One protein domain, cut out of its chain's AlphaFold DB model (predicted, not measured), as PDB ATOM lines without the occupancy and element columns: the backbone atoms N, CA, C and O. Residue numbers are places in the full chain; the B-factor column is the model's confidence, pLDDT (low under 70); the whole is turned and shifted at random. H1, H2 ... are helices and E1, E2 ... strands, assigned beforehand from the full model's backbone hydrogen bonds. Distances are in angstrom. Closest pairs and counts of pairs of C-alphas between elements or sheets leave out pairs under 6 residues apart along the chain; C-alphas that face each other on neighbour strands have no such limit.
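Overview. This is residues 8 to 125 of the 132 residues of an uncharacterized protein of Rathayibacter sp. Leaf299 (UniProt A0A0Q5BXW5). A five-stranded sheet, curled like part of a barrel, has the helix H1 over one face, and H3 lies side by side with H1, off the sheet. The short H2 packs on H3, while H4 lies off the sheet, its centre 17.1 A from the mean of the C-alphas, and is followed by residues 105 to 117, a long stretch with no named element. The printed part has 118 residues, with four named helices and five named strands in the order E1 E2 H1 E3 E4 H2 H3 H4 E5 along the chain; 65 residues are in named elements, and the class is mixed, helices and strands. The sheet runs E4 E3 E1 E2 E5, antiparallel throughout. The whole is compact, with a radius of gyration of the C-alphas of 14.1 A, and spans 41 by 38 by 24 A.

Along the chain. Find C-alpha 9 at (52.951, 4.985, -96.689); from there E1, residues 9 to 17, runs 25.4 A. E2, residues 21 to 29, runs 26.3 A. On the one side look for E3, residues 64 to 70, 19.2 A long, and E4, residues 73 to 76; on the other, E5, residues 118 to 125, runs 21.0 A to C-alpha 125 at (65.208, -9.084, -83.220). H1 is residues 32 to 40, 12.3 A long, beginning at (56.447, 11.353, -99.620). H2 is residues 79 to 82, H3 residues 87 to 96, 14.0 A long, and H4 residues 100 to 104.

Arrangement. Begin at the hairpin of E1 and E2, where N 13 and O 25 are 2.8 A apart, within hydrogen-bond range. E5, an edge strand, pairs with E2 through N 24 and O 123, 2.8 A. E3 pairs with E1 through N 12 and O 65, 2.9 A, and forms a hairpin with the edge strand E4 through N 68 and O 75, 2.9 A. The sheet is strongly twisted. E2, H1 and E3 make a split strand-helix-strand unit, two strands running the same way with E1 between them, and its crossover is right-handed. H1 is on the sheet at a height of 9.4 A, over E1 and E2, along the strands at 20 degrees to E1 on the local plane. H1 and H3 touch, closest at the C-alphas of Glu 33 and Ala 92, 4.9 A, at a shallow tilt of 16 degrees, the same way. H2 touches H3, closest at the C-alphas of Glu 82 and Trp 89, 6.1 A. H3 and H4 are only just apart, closest 8.0 A. Every O i to N i+4 pair is within hydrogen-bond range in H1, H3 and H4; H2 is too short for such a pair.

Size, cuts and confidence. The C-alphas of Gly 19 and Thr 85, the two farthest apart, are 42.3 A apart. The printed part has no cut. The long links are H1 to E3, 23 residues, and H4 to E5, 13 residues. The mean pLDDT of the printed part is 72.1; look for values under 70 at residues 40 to 55, 57 to 62 and 100 to 122.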
ATOM      1  N   PRO A   8      48.792   5.921 -96.062       85.94
ATOM      2  CA  PRO A   8      49.138   5.103 -97.216       85.94
ATOM      3  C   PRO A   8      50.586   4.624 -97.217       85.94
ATOM      4  O   PRO A   8      50.840   3.543 -97.729       85.94
ATOM      5  N   LEU A   9      51.544   5.384 -96.675       87.25
ATOM      6  CA  LEU A   9      52.951   4.985 -96.689       87.25
ATOM      7  C   LEU A   9      53.347   4.352 -95.362       87.25
ATOM      8  O   LEU A   9      53.169   4.960 -94.307       87.25
ATOM      9  N   HIS A  10      53.969   3.183 -95.425       85.94
ATOM     10  CA  HIS A  10      54.533   2.473 -94.287       85.94
ATOM     11  C   HIS A  10      56.046   2.394 -94.415       85.94
ATOM     12  O   HIS A  10      56.599   2.215 -95.500       85.94
ATOM     13  N   VAL A  11      56.725   2.547 -93.288       82.69
ATOM     14  CA  VAL A  11      58.180   2.550 -93.221       82.69
ATOM     15  C   VAL A  11      58.606   1.588 -92.146       82.69
ATOM     16  O   VAL A  11      58.227   1.754 -90.988       82.69
ATOM     17  N   THR A  12      59.424   0.617 -92.528       83.12
ATOM     18  CA  THR A  12      60.086  -0.288 -91.596       83.12
ATOM     19  C   THR A  12      61.575  -0.001 -91.616       83.12
ATOM     20  O   THR A  12      62.239  -0.156 -92.639       83.12
ATOM     21  N   GLU A  13      62.106   0.417 -90.475       80.00
ATOM     22  CA  GLU A  13      63.520   0.707 -90.289       80.00
ATOM     23  C   GLU A  13      64.177  -0.350 -89.403       80.00
ATOM     24  O   GLU A  13      63.648  -0.691 -88.342       80.00
ATOM     25  N   ARG A  14      65.353  -0.820 -89.823       79.00
ATOM     26  CA  ARG A  14      66.226  -1.719 -89.070       79.00
ATOM     27  C   ARG A  14      67.525  -1.006 -88.715       79.00
ATOM     28  O   ARG A  14      68.165  -0.411 -89.579       79.00
ATOM     29  N   PHE A  15      67.941  -1.089 -87.458       73.25
ATOM     30  CA  PHE A  15      69.179  -0.477 -86.978       73.25
ATOM     31  C   PHE A  15      69.911  -1.402 -86.010       73.25
ATOM     32  O   PHE A  15      69.296  -2.117 -85.218       73.25
ATOM     33  N   ALA A  16      71.240  -1.376 -86.062       74.12
ATOM     34  CA  ALA A  16      72.063  -2.164 -85.159       74.12
ATOM     35  C   ALA A  16      71.949  -1.635 -83.720       74.12
ATOM     36  O   ALA A  16      72.037  -0.431 -83.464       74.12
ATOM     37  N   LEU A  17      71.779  -2.556 -82.778       71.81
ATOM     38  CA  LEU A  17      71.818  -2.324 -81.342       71.81
ATOM     39  C   LEU A  17      73.069  -2.990 -80.739       71.81
ATOM     40  O   LEU A  17      73.610  -3.937 -81.318       71.81
ATOM     41  N   PRO A  18      73.546  -2.520 -79.570       74.00
ATOM     42  CA  PRO A  18      74.600  -3.211 -78.832       74.00
ATOM     43  C   PRO A  18      74.248  -4.685 -78.582       74.00
ATOM     44  O   PRO A  18      73.081  -5.030 -78.403       74.00
ATOM     45  N   GLY A  19      75.263  -5.552 -78.552       79.19
ATOM     46  CA  GLY A  19      75.072  -6.983 -78.287       79.19
ATOM     47  C   GLY A  19      74.565  -7.801 -79.481       79.19
ATOM     48  O   GLY A  19      73.979  -8.858 -79.276       79.19
ATOM     49  N   GLY A  20      74.758  -7.324 -80.718       74.69
ATOM     50  CA  GLY A  20      74.370  -8.057 -81.936       74.69
ATOM     51  C   GLY A  20      72.860  -8.090 -82.196       74.69
ATOM     52  O   GLY A  20      72.377  -8.864 -83.022       74.69
ATOM     53  N   LEU A  21      72.100  -7.260 -81.484       73.94
ATOM     54  CA  LEU A  21      70.661  -7.130 -81.665       73.94
ATOM     55  C   LEU A  21      70.352  -6.174 -82.819       73.94
ATOM     56  O   LEU A  21      71.111  -5.252 -83.114       73.94
ATOM     57  N   THR A  22      69.200  -6.369 -83.448       79.81
ATOM     58  CA  THR A  22      68.647  -5.451 -84.444       79.81
ATOM     59  C   THR A  22      67.368  -4.845 -83.891       79.81
ATOM     60  O   THR A  22      66.426  -5.553 -83.538       79.81
ATOM     61  N   GLY A  23      67.324  -3.523 -83.787       77.50
ATOM     62  CA  GLY A  23      66.087  -2.811 -83.513       77.50
ATOM     63  C   GLY A  23      65.274  -2.671 -84.793       77.50
ATOM     64  O   GLY A  23      65.828  -2.354 -85.844       77.50
ATOM     65  N   VAL A  24      63.968  -2.906 -84.696       78.12
ATOM     66  CA  VAL A  24      63.011  -2.702 -85.782       78.12
ATOM     67  C   VAL A  24      61.963  -1.700 -85.326       78.12
ATOM     68  O   VAL A  24      61.336  -1.866 -84.275       78.12
ATOM     69  N   SER A  25      61.774  -0.650 -86.117       76.38
ATOM     70  CA  SER A  25      60.718   0.334 -85.899       76.38
ATOM     71  C   SER A  25      59.846   0.446 -87.138       76.38
ATOM     72  O   SER A  25      60.365   0.507 -88.251       76.38
ATOM     73  N   THR A  26      58.531   0.472 -86.934       79.19
ATOM     74  CA  THR A  26      57.562   0.647 -88.015       79.19
ATOM     75  C   THR A  26      56.668   1.841 -87.725       79.19
ATOM     76  O   THR A  26      56.109   1.979 -86.632       79.19
ATOM     77  N   TRP A  27      56.521   2.711 -88.714       80.81
ATOM     78  CA  TRP A  27      55.700   3.914 -88.643       80.81
ATOM     79  C   TRP A  27      55.088   4.222 -90.006       80.81
ATOM     80  O   TRP A  27      55.429   3.591 -91.003       80.81
ATOM     81  N   SER A  28      54.138   5.156 -90.039       82.50
ATOM     82  CA  SER A  28      53.419   5.500 -91.272       82.50
ATOM     83  C   SER A  28      53.444   6.995 -91.564       82.50
ATOM     84  O   SER A  28      53.561   7.809 -90.644       82.50
ATOM     85  N   ALA A  29      53.316   7.346 -92.843       82.56
ATOM     86  CA  ALA A  29      53.264   8.713 -93.338       82.56
ATOM     87  C   ALA A  29      52.133   8.904 -94.373       82.56
ATOM     88  O   ALA A  29      51.857   8.004 -95.162       82.56
ATOM     89  N   PRO A  30      51.479  10.079 -94.396       82.69
ATOM     90  CA  PRO A  30      50.475  10.437 -95.397       82.69
ATOM     91  C   PRO A  30      51.022  10.579 -96.819       82.69
ATOM     92  O   PRO A  30      50.305  10.297 -97.773       82.69
ATOM     93  N   ASP A  31      52.261  11.048 -96.981       85.31
ATOM     94  CA  ASP A  31      52.811  11.377 -98.295       85.31
ATOM     95  C   ASP A  31      54.357  11.391 -98.305       85.31
ATOM     96  O   ASP A  31      54.992  11.394 -97.240       85.31
ATOM     97  N   PRO A  32      54.990  11.399 -99.497       85.81
ATOM     98  CA  PRO A  32      56.447  11.353 -99.620       85.81
ATOM     99  C   PRO A  32      57.178  12.574 -99.044       85.81
ATOM    100  O   PRO A  32      58.331  12.459 -98.622       85.81
ATOM    101  N   GLU A  33      56.553  13.755 -99.029       81.44
ATOM    102  CA  GLU A  33      57.160  14.956 -98.444       81.44
ATOM    103  C   GLU A  33      57.185  14.842 -96.918       81.44
ATOM    104  O   GLU A  33      58.211  15.105 -96.287       81.44
ATOM    105  N   ARG A  34      56.081  14.364 -96.339       78.81
ATOM    106  CA  ARG A  34      55.956  14.038 -94.922       78.81
ATOM    107  C   ARG A  34      56.972  12.989 -94.496       78.81
ATOM    108  O   ARG A  34      57.623  13.139 -93.465       78.81
ATOM    109  N   LEU A  35      57.124  11.949 -95.311       81.25
ATOM    110  CA  LEU A  35      58.100  10.883 -95.134       81.25
ATOM    111  C   LEU A  35      59.534  11.434 -95.078       81.25
ATOM    112  O   LEU A  35      60.276  11.126 -94.147       81.25
ATOM    113  N   GLU A  36      59.920  12.274 -96.046       79.69
ATOM    114  CA  GLU A  36      61.238  12.926 -96.064       79.69
ATOM    115  C   GLU A  36      61.463  13.778 -94.816       79.69
ATOM    116  O   GLU A  36      62.530  13.707 -94.201       79.69
ATOM    117  N   GLN A  37      60.444  14.535 -94.403       74.88
ATOM    118  CA  GLN A  37      60.521  15.354 -93.205       74.88
ATOM    119  C   GLN A  37      60.668  14.498 -91.942       74.88
ATOM    120  O   GLN A  37      61.527  14.813 -91.129       74.88
ATOM    121  N   LEU A  38      59.911  13.407 -91.786       74.69
ATOM    122  CA  LEU A  38      60.008  12.505 -90.627       74.69
ATOM    123  C   LEU A  38      61.383  11.832 -90.530       74.69
ATOM    124  O   LEU A  38      61.975  11.802 -89.448       74.69
ATOM    125  N   LEU A  39      61.931  11.380 -91.664       73.69
ATOM    126  CA  LEU A  39      63.298  10.847 -91.749       73.69
ATOM    127  C   LEU A  39      64.349  11.890 -91.349       73.69
ATOM    128  O   LEU A  39      65.394  11.540 -90.803       73.69
ATOM    129  N   ARG A  40      64.071  13.174 -91.598       69.56
ATOM    130  CA  ARG A  40      64.934  14.300 -91.228       69.56
ATOM    131  C   ARG A  40      64.775  14.725 -89.765       69.56
ATOM    132  O   ARG A  40      65.752  15.155 -89.158       69.56
ATOM    133  N   THR A  41      63.564  14.672 -89.208       63.62
ATOM    134  CA  THR A  41      63.217  15.261 -87.902       63.62
ATOM    135  C   THR A  41      63.225  14.268 -86.740       63.62
ATOM    136  O   THR A  41      62.601  14.543 -85.722       63.62
ATOM    137  N   ARG A  42      63.992  13.170 -86.827       65.25
ATOM    138  CA  ARG A  42      64.321  12.299 -85.673       65.25
ATOM    139  C   ARG A  42      63.149  11.488 -85.114       65.25
ATOM    140  O   ARG A  42      63.201  11.039 -83.968       65.25
ATOM    141  N   ALA A  43      62.074  11.322 -85.876       51.00
ATOM    142  CA  ALA A  43      60.839  10.777 -85.342       51.00
ATOM    143  C   ALA A  43      60.972   9.260 -85.074       51.00
ATOM    144  O   ALA A  43      60.702   8.435 -85.940       51.00
ATOM    145  N   GLY A  44      61.464   8.909 -83.879       44.03
ATOM    146  CA  GLY A  44      61.674   7.527 -83.436       44.03
ATOM    147  C   GLY A  44      63.000   7.219 -82.728       44.03
ATOM    148  O   GLY A  44      63.095   6.123 -82.175       44.03
ATOM    149  N   HIS A  45      63.989   8.131 -82.679       50.00
ATOM    150  CA  HIS A  45      65.312   7.847 -82.089       50.00
ATOM    151  C   HIS A  45      65.898   8.973 -81.212       50.00
ATOM    152  O   HIS A  45      65.879  10.131 -81.619       50.00
ATOM    153  N   PRO A  46      66.471   8.645 -80.032       44.69
ATOM    154  CA  PRO A  46      67.033   9.637 -79.113       44.69
ATOM    155  C   PRO A  46      68.515   9.998 -79.344       44.69
ATOM    156  O   PRO A  46      69.006  10.874 -78.640       44.69
ATOM    157  N   HIS A  47      69.254   9.353 -80.263       38.50
ATOM    158  CA  HIS A  47      70.725   9.472 -80.305       38.50
ATOM    159  C   HIS A  47      71.282   9.990 -81.652       38.50
ATOM    160  O   HIS A  47      71.166   9.272 -82.644       38.50
ATOM    161  N   PRO A  48      71.941  11.170 -81.688       42.69
ATOM    162  CA  PRO A  48      72.343  11.855 -82.927       42.69
ATOM    163  C   PRO A  48      73.617  11.318 -83.615       42.69
ATOM    164  O   PRO A  48      73.766  11.481 -84.821       42.69
ATOM    165  N   ASP A  49      74.531  10.669 -82.889       39.03
ATOM    166  CA  ASP A  49      75.904  10.421 -83.383       39.03
ATOM    167  C   ASP A  49      76.129   9.052 -84.052       39.03
ATOM    168  O   ASP A  49      77.240   8.732 -84.468       39.03
ATOM    169  N   ARG A  50      75.090   8.216 -84.164       40.94
ATOM    170  CA  ARG A  50      75.166   6.882 -84.802       40.94
ATOM    171  C   ARG A  50      74.351   6.777 -86.090       40.94
ATOM    172  O   ARG A  50      74.118   5.675 -86.586       40.94
ATOM    173  N   GLU A  51      73.868   7.898 -86.615       48.97
ATOM    174  CA  GLU A  51      72.886   7.876 -87.691       48.97
ATOM    175  C   GLU A  51      73.553   7.697 -89.066       48.97
ATOM    176  O   GLU A  51      74.329   8.558 -89.494       48.97
ATOM    177  N   PRO A  52      73.228   6.630 -89.825       48.84
ATOM    178  CA  PRO A  52      73.487   6.648 -91.255       48.84
ATOM    179  C   PRO A  52      72.716   7.829 -91.862       48.84
ATOM    180  O   PRO A  52      71.658   8.196 -91.348       48.84
ATOM    181  N   PRO A  53      73.191   8.447 -92.954       55.47
ATOM    182  CA  PRO A  53      72.486   9.552 -93.583       55.47
ATOM    183  C   PRO A  53      71.129   9.056 -94.110       55.47
ATOM    184  O   PRO A  53      71.038   8.570 -95.238       55.47
ATOM    185  N   ARG A  54      70.073   9.189 -93.292       61.75
ATOM    186  CA  ARG A  54      68.689   8.792 -93.586       61.75
ATOM    187  C   ARG A  54      68.133   9.684 -94.683       61.75
ATOM    188  O   ARG A  54      67.500  10.710 -94.454       61.75
ATOM    189  N   ARG A  55      68.481   9.351 -95.917       69.94
ATOM    190  CA  ARG A  55      68.042  10.051 -97.115       69.94
ATOM    191  C   ARG A  55      67.303   9.060 -97.989       69.94
ATOM    192  O   ARG A  55      67.839   7.995 -98.270       69.94
ATOM    193  N   LEU A  56      66.150   9.453 -98.519       71.19
ATOM    194  CA  LEU A  56      65.383   8.642 -99.472       71.19
ATOM    195  C   LEU A  56      66.230   8.121-100.649       71.19
ATOM    196  O   LEU A  56      65.898   7.114-101.254       71.19
ATOM    197  N   HIS A  57      67.335   8.799-100.977       68.06
ATOM    198  CA  HIS A  57      68.252   8.387-102.037       68.06
ATOM    199  C   HIS A  57      69.494   7.611-101.572       68.06
ATOM    200  O   HIS A  57      70.211   7.127-102.445       68.06
ATOM    201  N   LEU A  58      69.794   7.541-100.269       66.44
ATOM    202  CA  LEU A  58      71.012   6.901 -99.739       66.44
ATOM    203  C   LEU A  58      70.745   5.713 -98.828       66.44
ATOM    204  O   LEU A  58      71.684   4.968 -98.572       66.44
ATOM    205  N   VAL A  59      69.526   5.540 -98.313       66.38
ATOM    206  CA  VAL A  59      69.279   4.427 -97.400       66.38
ATOM    207  C   VAL A  59      69.143   3.134 -98.203       66.38
ATOM    208  O   VAL A  59      68.280   3.057 -99.079       66.38
ATOM    209  N   PRO A  60      69.981   2.119 -97.932       68.44
ATOM    210  CA  PRO A  60      69.796   0.791 -98.485       68.44
ATOM    211  C   PRO A  60      68.417   0.253 -98.111       68.44
ATOM    212  O   PRO A  60      67.985   0.388 -96.966       68.44
ATOM    213  N   ALA A  61      67.762  -0.434 -99.045       65.69
ATOM    214  CA  ALA A  61      66.444  -1.011 -98.792       65.69
ATOM    215  C   ALA A  61      66.437  -2.082 -97.680       65.69
ATOM    216  O   ALA A  61      65.385  -2.410 -97.144       65.69
ATOM    217  N   SER A  62      67.607  -2.625 -97.325       68.38
ATOM    218  CA  SER A  62      67.786  -3.517 -96.172       68.38
ATOM    219  C   SER A  62      67.715  -2.793 -94.822       68.38
ATOM    220  O   SER A  62      67.408  -3.425 -93.814       68.38
ATOM    221  N   LEU A  63      67.989  -1.483 -94.793       72.06
ATOM    222  CA  LEU A  63      67.927  -0.649 -93.591       72.06
ATOM    223  C   LEU A  63      66.593   0.083 -93.473       72.06
ATOM    224  O   LEU A  63      66.060   0.186 -92.375       72.06
ATOM    225  N   VAL A  64      66.045   0.572 -94.587       77.38
ATOM    226  CA  VAL A  64      64.714   1.188 -94.622       77.38
ATOM    227  C   VAL A  64      63.920   0.604 -95.778       77.38
ATOM    228  O   VAL A  64      64.253   0.803 -96.945       77.38
ATOM    229  N   LEU A  65      62.844  -0.088 -95.427       84.06
ATOM    230  CA  LEU A  65      61.824  -0.556 -96.348       84.06
ATOM    231  C   LEU A  65      60.685   0.465 -96.366       84.06
ATOM    232  O   LEU A  65      60.161   0.822 -95.312       84.06
ATOM    233  N   ILE A  66      60.329   0.936 -97.559       86.62
ATOM    234  CA  ILE A  66      59.186   1.821 -97.781       86.62
ATOM    235  C   ILE A  66      58.148   1.037 -98.568       86.62
ATOM    236  O   ILE A  66      58.458   0.455 -99.609       86.62
ATOM    237  N   GLU A  67      56.926   1.042 -98.067       89.94
ATOM    238  CA  GLU A  67      55.786   0.361 -98.653       89.94
ATOM    239  C   GLU A  67      54.620   1.334 -98.786       89.94
ATOM    240  O   GLU A  67      54.504   2.289 -98.018       89.94
ATOM    241  N   GLU A  68      53.746   1.090 -99.752       89.56
ATOM    242  CA  GLU A  68      52.472   1.786 -99.872       89.56
ATOM    243  C   GLU A  68      51.318   0.795 -99.799       89.56
ATOM    244  O   GLU A  68      51.320  -0.226-100.487       89.56
ATOM    245  N   SER A  69      50.331   1.108 -98.966       86.19
ATOM    246  CA  SER A  69      49.060   0.403 -98.907       86.19
ATOM    247  C   SER A  69      48.201   0.815-100.100       86.19
ATOM    248  O   SER A  69      47.695   1.937-100.165       86.19
ATOM    249  N   ARG A  70      48.033  -0.095-101.063       84.38
ATOM    250  CA  ARG A  70      47.118   0.058-102.202       84.38
ATOM    251  C   ARG A  70      46.075  -1.049-102.123       84.38
ATOM    252  O   ARG A  70      46.413  -2.226-102.170       84.38
ATOM    253  N   GLY A  71      44.805  -0.684-101.950       79.62
ATOM    254  CA  GLY A  71      43.719  -1.668-101.829       79.62
ATOM    255  C   GLY A  71      43.888  -2.646-100.657       79.62
ATOM    256  O   GLY A  71      43.489  -3.799-100.769       79.62
ATOM    257  N   GLY A  72      44.516  -2.212 -99.555       78.00
ATOM    258  CA  GLY A  72      44.780  -3.053 -98.380       78.00
ATOM    259  C   GLY A  72      46.005  -3.966 -98.496       78.00
ATOM    260  O   GLY A  72      46.295  -4.708 -97.560       78.00
ATOM    261  N   VAL A  73      46.741  -3.905 -99.610       82.81
ATOM    262  CA  VAL A  73      47.971  -4.671 -99.833       82.81
ATOM    263  C   VAL A  73      49.178  -3.740 -99.765       82.81
ATOM    264  O   VAL A  73      49.163  -2.651-100.335       82.81
ATOM    265  N   LEU A  74      50.234  -4.173 -99.068       85.31
ATOM    266  CA  LEU A  74      51.497  -3.441 -98.992       85.31
ATOM    267  C   LEU A  74      52.363  -3.740-100.216       85.31
ATOM    268  O   LEU A  74      52.735  -4.885-100.472       85.31
ATOM    269  N   HIS A  75      52.711  -2.690-100.951       86.94
ATOM    270  CA  HIS A  75      53.605  -2.761-102.097       86.94
ATOM    271  C   HIS A  75      54.916  -2.067-101.778       86.94
ATOM    272  O   HIS A  75      54.933  -0.881-101.453       86.94
ATOM    273  N   ARG A  76      56.029  -2.789-101.924       89.38
ATOM    274  CA  ARG A  76      57.362  -2.203-101.796       89.38
ATOM    275  C   ARG A  76      57.576  -1.129-102.858       89.38
ATOM    276  O   ARG A  76      57.378  -1.379-104.044       89.38
ATOM    277  N   LEU A  77      58.062   0.026-102.420       87.31
ATOM    278  CA  LEU A  77      58.385   1.156-103.277       87.31
ATOM    279  C   LEU A  77      59.894   1.395-103.331       87.31
ATOM    280  O   LEU A  77      60.589   1.353-102.313       87.31
ATOM    281  N   ASP A  78      60.395   1.713-104.525       84.94
ATOM    282  CA  ASP A  78      61.678   2.397-104.692       84.94
ATOM    283  C   ASP A  78      61.401   3.889-104.949       84.94
ATOM    284  O   ASP A  78      60.906   4.238-106.026       84.94
ATOM    285  N   PRO A  79      61.758   4.796-104.016       85.31
ATOM    286  CA  PRO A  79      61.589   6.236-104.198       85.31
ATOM    287  C   PRO A  79      62.176   6.771-105.510       85.31
ATOM    288  O   PRO A  79      61.656   7.737-106.067       85.31
ATOM    289  N   ARG A  80      63.268   6.175-106.016       85.12
ATOM    290  CA  ARG A  80      63.902   6.577-107.284       85.12
ATOM    291  C   ARG A  80      63.064   6.188-108.494       85.12
ATOM    292  O   ARG A  80      63.068   6.932-109.473       85.12
ATOM    293  N   GLN A  81      62.395   5.041-108.437       87.62
ATOM    294  CA  GLN A  81      61.494   4.591-109.490       87.62
ATOM    295  C   GLN A  81      60.211   5.420-109.473       87.62
ATOM    296  O   GLN A  81      59.855   5.983-110.504       87.62
ATOM    297  N   GLU A  82      59.597   5.591-108.301       89.81
ATOM    298  CA  GLU A  82      58.370   6.379-108.136       89.81
ATOM    299  C   GLU A  82      58.552   7.844-108.554       89.81
ATOM    300  O   GLU A  82      57.685   8.437-109.189       89.81
ATOM    301  N   ALA A  83      59.723   8.434-108.303       88.56
ATOM    302  CA  ALA A  83      60.025   9.801-108.730       88.56
ATOM    303  C   ALA A  83      60.065  10.009-110.255       88.56
ATOM    304  O   ALA A  83      60.113  11.157-110.698       88.56
ATOM    305  N   ARG A  84      60.077   8.941-111.062       90.25
ATOM    306  CA  ARG A  84      59.970   9.054-112.526       90.25
ATOM    307  C   ARG A  84      58.538   9.341-112.973       90.25
ATOM    308  O   ARG A  84      58.357   9.890-114.054       90.25
ATOM    309  N   THR A  85      57.551   8.968-112.161       90.69
ATOM    310  CA  THR A  85      56.126   8.987-112.516       90.69
ATOM    311  C   THR A  85      55.276   9.844-111.577       90.69
ATOM    312  O   THR A  85      54.228  10.324-111.997       90.69
ATOM    313  N   ASP A  86      55.722  10.098-110.343       89.75
ATOM    314  CA  ASP A  86      55.023  10.928-109.355       89.75
ATOM    315  C   ASP A  86      55.869  12.150-108.942       89.75
ATOM    316  O   ASP A  86      56.980  12.058-108.399       89.75
ATOM    317  N   VAL A  87      55.302  13.341-109.160       89.31
ATOM    318  CA  VAL A  87      55.918  14.635-108.832       89.31
ATOM    319  C   VAL A  87      56.168  14.825-107.331       89.31
ATOM    320  O   VAL A  87      57.124  15.507-106.949       89.31
ATOM    321  N   ARG A  88      55.351  14.218-106.462       87.94
ATOM    322  CA  ARG A  88      55.506  14.275-105.001       87.94
ATOM    323  C   ARG A  88      56.774  13.541-104.583       87.94
ATOM    324  O   ARG A  88      57.594  14.096-103.850       87.94
ATOM    325  N   TRP A  89      56.999  12.351-105.142       88.81
ATOM    326  CA  TRP A  89      58.230  11.581-104.951       88.81
ATOM    327  C   TRP A  89      59.459  12.307-105.502       88.81
ATOM    328  O   TRP A  89      60.478  12.416-104.813       88.81
ATOM    329  N   ALA A  90      59.356  12.897-106.696       87.69
ATOM    330  CA  ALA A  90      60.433  13.702-107.272       87.69
ATOM    331  C   ALA A  90      60.805  14.899-106.377       87.69
ATOM    332  O   ALA A  90      61.988  15.179-106.137       87.69
ATOM    333  N   ARG A  91      59.802  15.594-105.829       87.06
ATOM    334  CA  ARG A  91      60.000  16.729-104.923       87.06
ATOM    335  C   ARG A  91      60.634  16.297-103.601       87.06
ATOM    336  O   ARG A  91      61.588  16.949-103.164       87.06
ATOM    337  N   ALA A  92      60.157  15.207-103.002       84.88
ATOM    338  CA  ALA A  92      60.720  14.632-101.782       84.88
ATOM    339  C   ALA A  92      62.193  14.230-101.977       84.88
ATOM    340  O   ALA A  92      63.061  14.645-101.208       84.88
ATOM    341  N   LEU A  93      62.527  13.535-103.073       84.88
ATOM    342  CA  LEU A  93      63.916  13.199-103.405       84.88
ATOM    343  C   LEU A  93      64.799  14.436-103.578       84.88
ATOM    344  O   LEU A  93      65.925  14.469-103.073       84.88
ATOM    345  N   ARG A  94      64.305  15.466-104.270       84.19
ATOM    346  CA  ARG A  94      65.044  16.719-104.459       84.19
ATOM    347  C   ARG A  94      65.341  17.400-103.125       84.19
ATOM    348  O   ARG A  94      66.456  17.882-102.938       84.19
ATOM    349  N   ARG A  95      64.383  17.426-102.189       79.06
ATOM    350  CA  ARG A  95      64.611  17.957-100.832       79.06
ATOM    351  C   ARG A  95      65.619  17.116-100.058       79.06
ATOM    352  O   ARG A  95      66.579  17.673 -99.528       79.06
ATOM    353  N   SER A  96      65.487  15.794-100.128       77.88
ATOM    354  CA  SER A  96      66.401  14.851 -99.485       77.88
ATOM    355  C   SER A  96      67.863  15.047 -99.923       77.88
ATOM    356  O   SER A  96      68.785  14.885 -99.119       77.88
ATOM    357  N   ARG A  97      68.095  15.430-101.189       79.56
ATOM    358  CA  ARG A  97      69.425  15.702-101.772       79.56
ATOM    359  C   ARG A  97      70.050  17.039-101.364       79.56
ATOM    360  O   ARG A  97      71.245  17.212-101.579       79.56
ATOM    361  N   ARG A  98      69.299  17.979-100.776       75.12
ATOM    362  CA  ARG A  98      69.842  19.302-100.403       75.12
ATOM    363  C   ARG A  98      71.010  19.172 -99.416       75.12
ATOM    364  O   ARG A  98      71.007  18.247 -98.614       75.12
ATOM    365  N   PRO A  99      71.999  20.070 -99.396       71.06
ATOM    366  CA  PRO A  99      73.020  20.108 -98.347       71.06
ATOM    367  C   PRO A  99      72.425  20.205 -96.933       71.06
ATOM    368  O   PRO A  99      71.336  20.747 -96.748       71.06
ATOM    369  N   ALA A 100      73.143  19.705 -95.921       66.56
ATOM    370  CA  ALA A 100      72.666  19.709 -94.533       66.56
ATOM    371  C   ALA A 100      72.372  21.128 -94.007       66.56
ATOM    372  O   ALA A 100      71.390  21.321 -93.299       66.56
ATOM    373  N   TRP A 101      73.164  22.130 -94.403       65.94
ATOM    374  CA  TRP A 101      72.964  23.528 -94.005       65.94
ATOM    375  C   TRP A 101      71.665  24.127 -94.576       65.94
ATOM    376  O   TRP A 101      70.890  24.720 -93.833       65.94
ATOM    377  N   LEU A 102      71.343  23.865 -95.852       64.69
ATOM    378  CA  LEU A 102      70.067  24.267 -96.472       64.69
ATOM    379  C   LEU A 102      68.861  23.564 -95.849       64.69
ATOM    380  O   LEU A 102      67.748  24.078 -95.888       64.69
ATOM    381  N   ARG A 103      69.069  22.372 -95.286       58.88
ATOM    382  CA  ARG A 103      68.030  21.645 -94.553       58.88
ATOM    383  C   ARG A 103      67.800  22.196 -93.147       58.88
ATOM    384  O   ARG A 103      66.691  22.042 -92.652       58.88
ATOM    385  N   ARG A 104      68.808  22.822 -92.525       55.03
ATOM    386  CA  ARG A 104      68.701  23.473 -91.206       55.03
ATOM    387  C   ARG A 104      67.941  24.800 -91.266       55.03
ATOM    388  O   ARG A 104      67.252  25.110 -90.310       55.03
ATOM    389  N   LEU A 105      68.035  25.524 -92.388       53.59
ATOM    390  CA  LEU A 105      67.311  26.783 -92.637       53.59
ATOM    391  C   LEU A 105      65.795  26.618 -92.795       53.59
ATOM    392  O   LEU A 105      65.064  27.588 -92.696       53.59
ATOM    393  N   VAL A 106      65.334  25.403 -93.083       52.84
ATOM    394  CA  VAL A 106      63.914  25.045 -93.042       52.84
ATOM    395  C   VAL A 106      63.785  24.068 -91.888       52.84
ATOM    396  O   VAL A 106      63.784  22.848 -92.093       52.84
ATOM    397  N   GLY A 107      63.843  24.595 -90.668       46.44
ATOM    398  CA  GLY A 107      63.902  23.801 -89.449       46.44
ATOM    399  C   GLY A 107      62.594  23.046 -89.183       46.44
ATOM    400  O   GLY A 107      61.601  23.243 -89.881       46.44
ATOM    401  N   PRO A 108      62.555  22.165 -88.167       47.97
ATOM    402  CA  PRO A 108      61.307  21.574 -87.678       47.97
ATOM    403  C   PRO A 108      60.256  22.627 -87.285       47.97
ATOM    404  O   PRO A 108      59.075  22.324 -87.342       47.97
ATOM    405  N   ALA A 109      60.696  23.837 -86.913       44.97
ATOM    406  CA  ALA A 109      59.849  24.966 -86.531       44.97
ATOM    407  C   ALA A 109      59.276  25.761 -87.724       44.97
ATOM    408  O   ALA A 109      58.244  26.402 -87.575       44.97
ATOM    409  N   ASP A 110      59.909  25.693 -88.903       44.28
ATOM    410  CA  ASP A 110      59.471  26.410 -90.118       44.28
ATOM    411  C   ASP A 110      58.546  25.567 -91.004       44.28
ATOM    412  O   ASP A 110      58.143  25.978 -92.094       44.28
ATOM    413  N   LEU A 111      58.253  24.341 -90.576       49.59
ATOM    414  CA  LEU A 111      57.344  23.438 -91.256       49.59
ATOM    415  C   LEU A 111      56.167  23.153 -90.328       49.59
ATOM    416  O   LEU A 111      56.388  23.027 -89.123       49.59
ATOM    417  N   PRO A 112      54.942  23.000 -90.865       51.75
ATOM    418  CA  PRO A 112      53.822  22.486 -90.088       51.75
ATOM    419  C   PRO A 112      54.283  21.254 -89.313       51.75
ATOM    420  O   PRO A 112      55.022  20.432 -89.886       51.75
ATOM    421  N   ASP A 113      53.897  21.185 -88.030       57.00
ATOM    422  CA  ASP A 113      54.222  20.077 -87.130       57.00
ATOM    423  C   ASP A 113      54.172  18.783 -87.930       57.00
ATOM    424  O   ASP A 113      53.179  18.525 -88.629       57.00
ATOM    425  N   PRO A 114      55.247  17.982 -87.875       52.12
ATOM    426  CA  PRO A 114      55.255  16.721 -88.522       52.12
ATOM    427  C   PRO A 114      54.009  15.841 -88.347       52.12
ATOM    428  O   PRO A 114      53.776  14.900 -89.115       52.12
ATOM    429  N   GLY A 115      53.267  16.076 -87.274       53.53
ATOM    430  CA  GLY A 115      52.534  15.018 -86.642       53.53
ATOM    431  C   GLY A 115      53.551  14.005 -86.129       53.53
ATOM    432  O   GLY A 115      54.514  13.610 -86.802       53.53
ATOM    433  N   SER A 116      53.356  13.561 -84.900       54.53
ATOM    434  CA  SER A 116      54.122  12.427 -84.412       54.53
ATOM    435  C   SER A 116      53.933  11.259 -85.391       54.53
ATOM    436  O   SER A 116      52.794  10.996 -85.799       54.53
ATOM    437  N   PRO A 117      55.006  10.556 -85.800       58.25
ATOM    438  CA  PRO A 117      54.872   9.339 -86.581       58.25
ATOM    439  C   PRO A 117      53.896   8.444 -85.829       58.25
ATOM    440  O   PRO A 117      54.066   8.202 -84.630       58.25
ATOM    441  N   ARG A 118      52.849   7.980 -86.512       61.41
ATOM    442  CA  ARG A 118      51.936   7.009 -85.916       61.41
ATOM    443  C   ARG A 118      52.705   5.701 -85.804       61.41
ATOM    444  O   ARG A 118      52.826   4.953 -86.774       61.41
ATOM    445  N   SER A 119      53.333   5.512 -84.646       62.78
ATOM    446  CA  SER A 119      54.144   4.341 -84.340       62.78
ATOM    447  C   SER A 119      53.244   3.116 -84.388       62.78
ATOM    448  O   SER A 119      52.335   2.984 -83.573       62.78
ATOM    449  N   LEU A 120      53.513   2.223 -85.337       60.50
ATOM    450  CA  LEU A 120      52.805   0.950 -85.464       60.50
ATOM    451  C   LEU A 120      53.422  -0.132 -84.589       60.50
ATOM    452  O   LEU A 120      52.734  -1.055 -84.159       60.50
ATOM    453  N   GLY A 121      54.711   0.001 -84.284       65.19
ATOM    454  CA  GLY A 121      55.390  -0.902 -83.376       65.19
ATOM    455  C   GLY A 121      56.884  -0.638 -83.290       65.19
ATOM    456  O   GLY A 121      57.513  -0.117 -84.213       65.19
ATOM    457  N   ARG A 122      57.459  -1.044 -82.159       69.69
ATOM    458  CA  ARG A 122      58.899  -1.165 -81.964       69.69
ATOM    459  C   ARG A 122      59.165  -2.551 -81.405       69.69
ATOM    460  O   ARG A 122      58.536  -2.948 -80.430       69.69
ATOM    461  N   ARG A 123      60.100  -3.271 -82.010       76.38
ATOM    462  CA  ARG A 123      60.551  -4.572 -81.514       76.38
ATOM    463  C   ARG A 123      62.054  -4.713 -81.677       76.38
ATOM    464  O   ARG A 123      62.688  -3.935 -82.384       76.38
ATOM    465  N   THR A 124      62.620  -5.699 -81.001       73.94
ATOM    466  CA  THR A 124      64.016  -6.098 -81.182       73.94
ATOM    467  C   THR A 124      64.041  -7.516 -81.721       73.94
ATOM    468  O   THR A 124      63.203  -8.339 -81.361       73.94
ATOM    469  N   GLU A 125      64.973  -7.780 -82.620       80.31
ATOM    470  CA  GLU A 125      65.208  -9.084 -83.220       80.31
ATOM    471  C   GLU A 125      66.665  -9.461 -82.942       80.31
ATOM    472  O   GLU A 125      67.556  -8.606 -82.981       80.31
TER     473      GLU A 125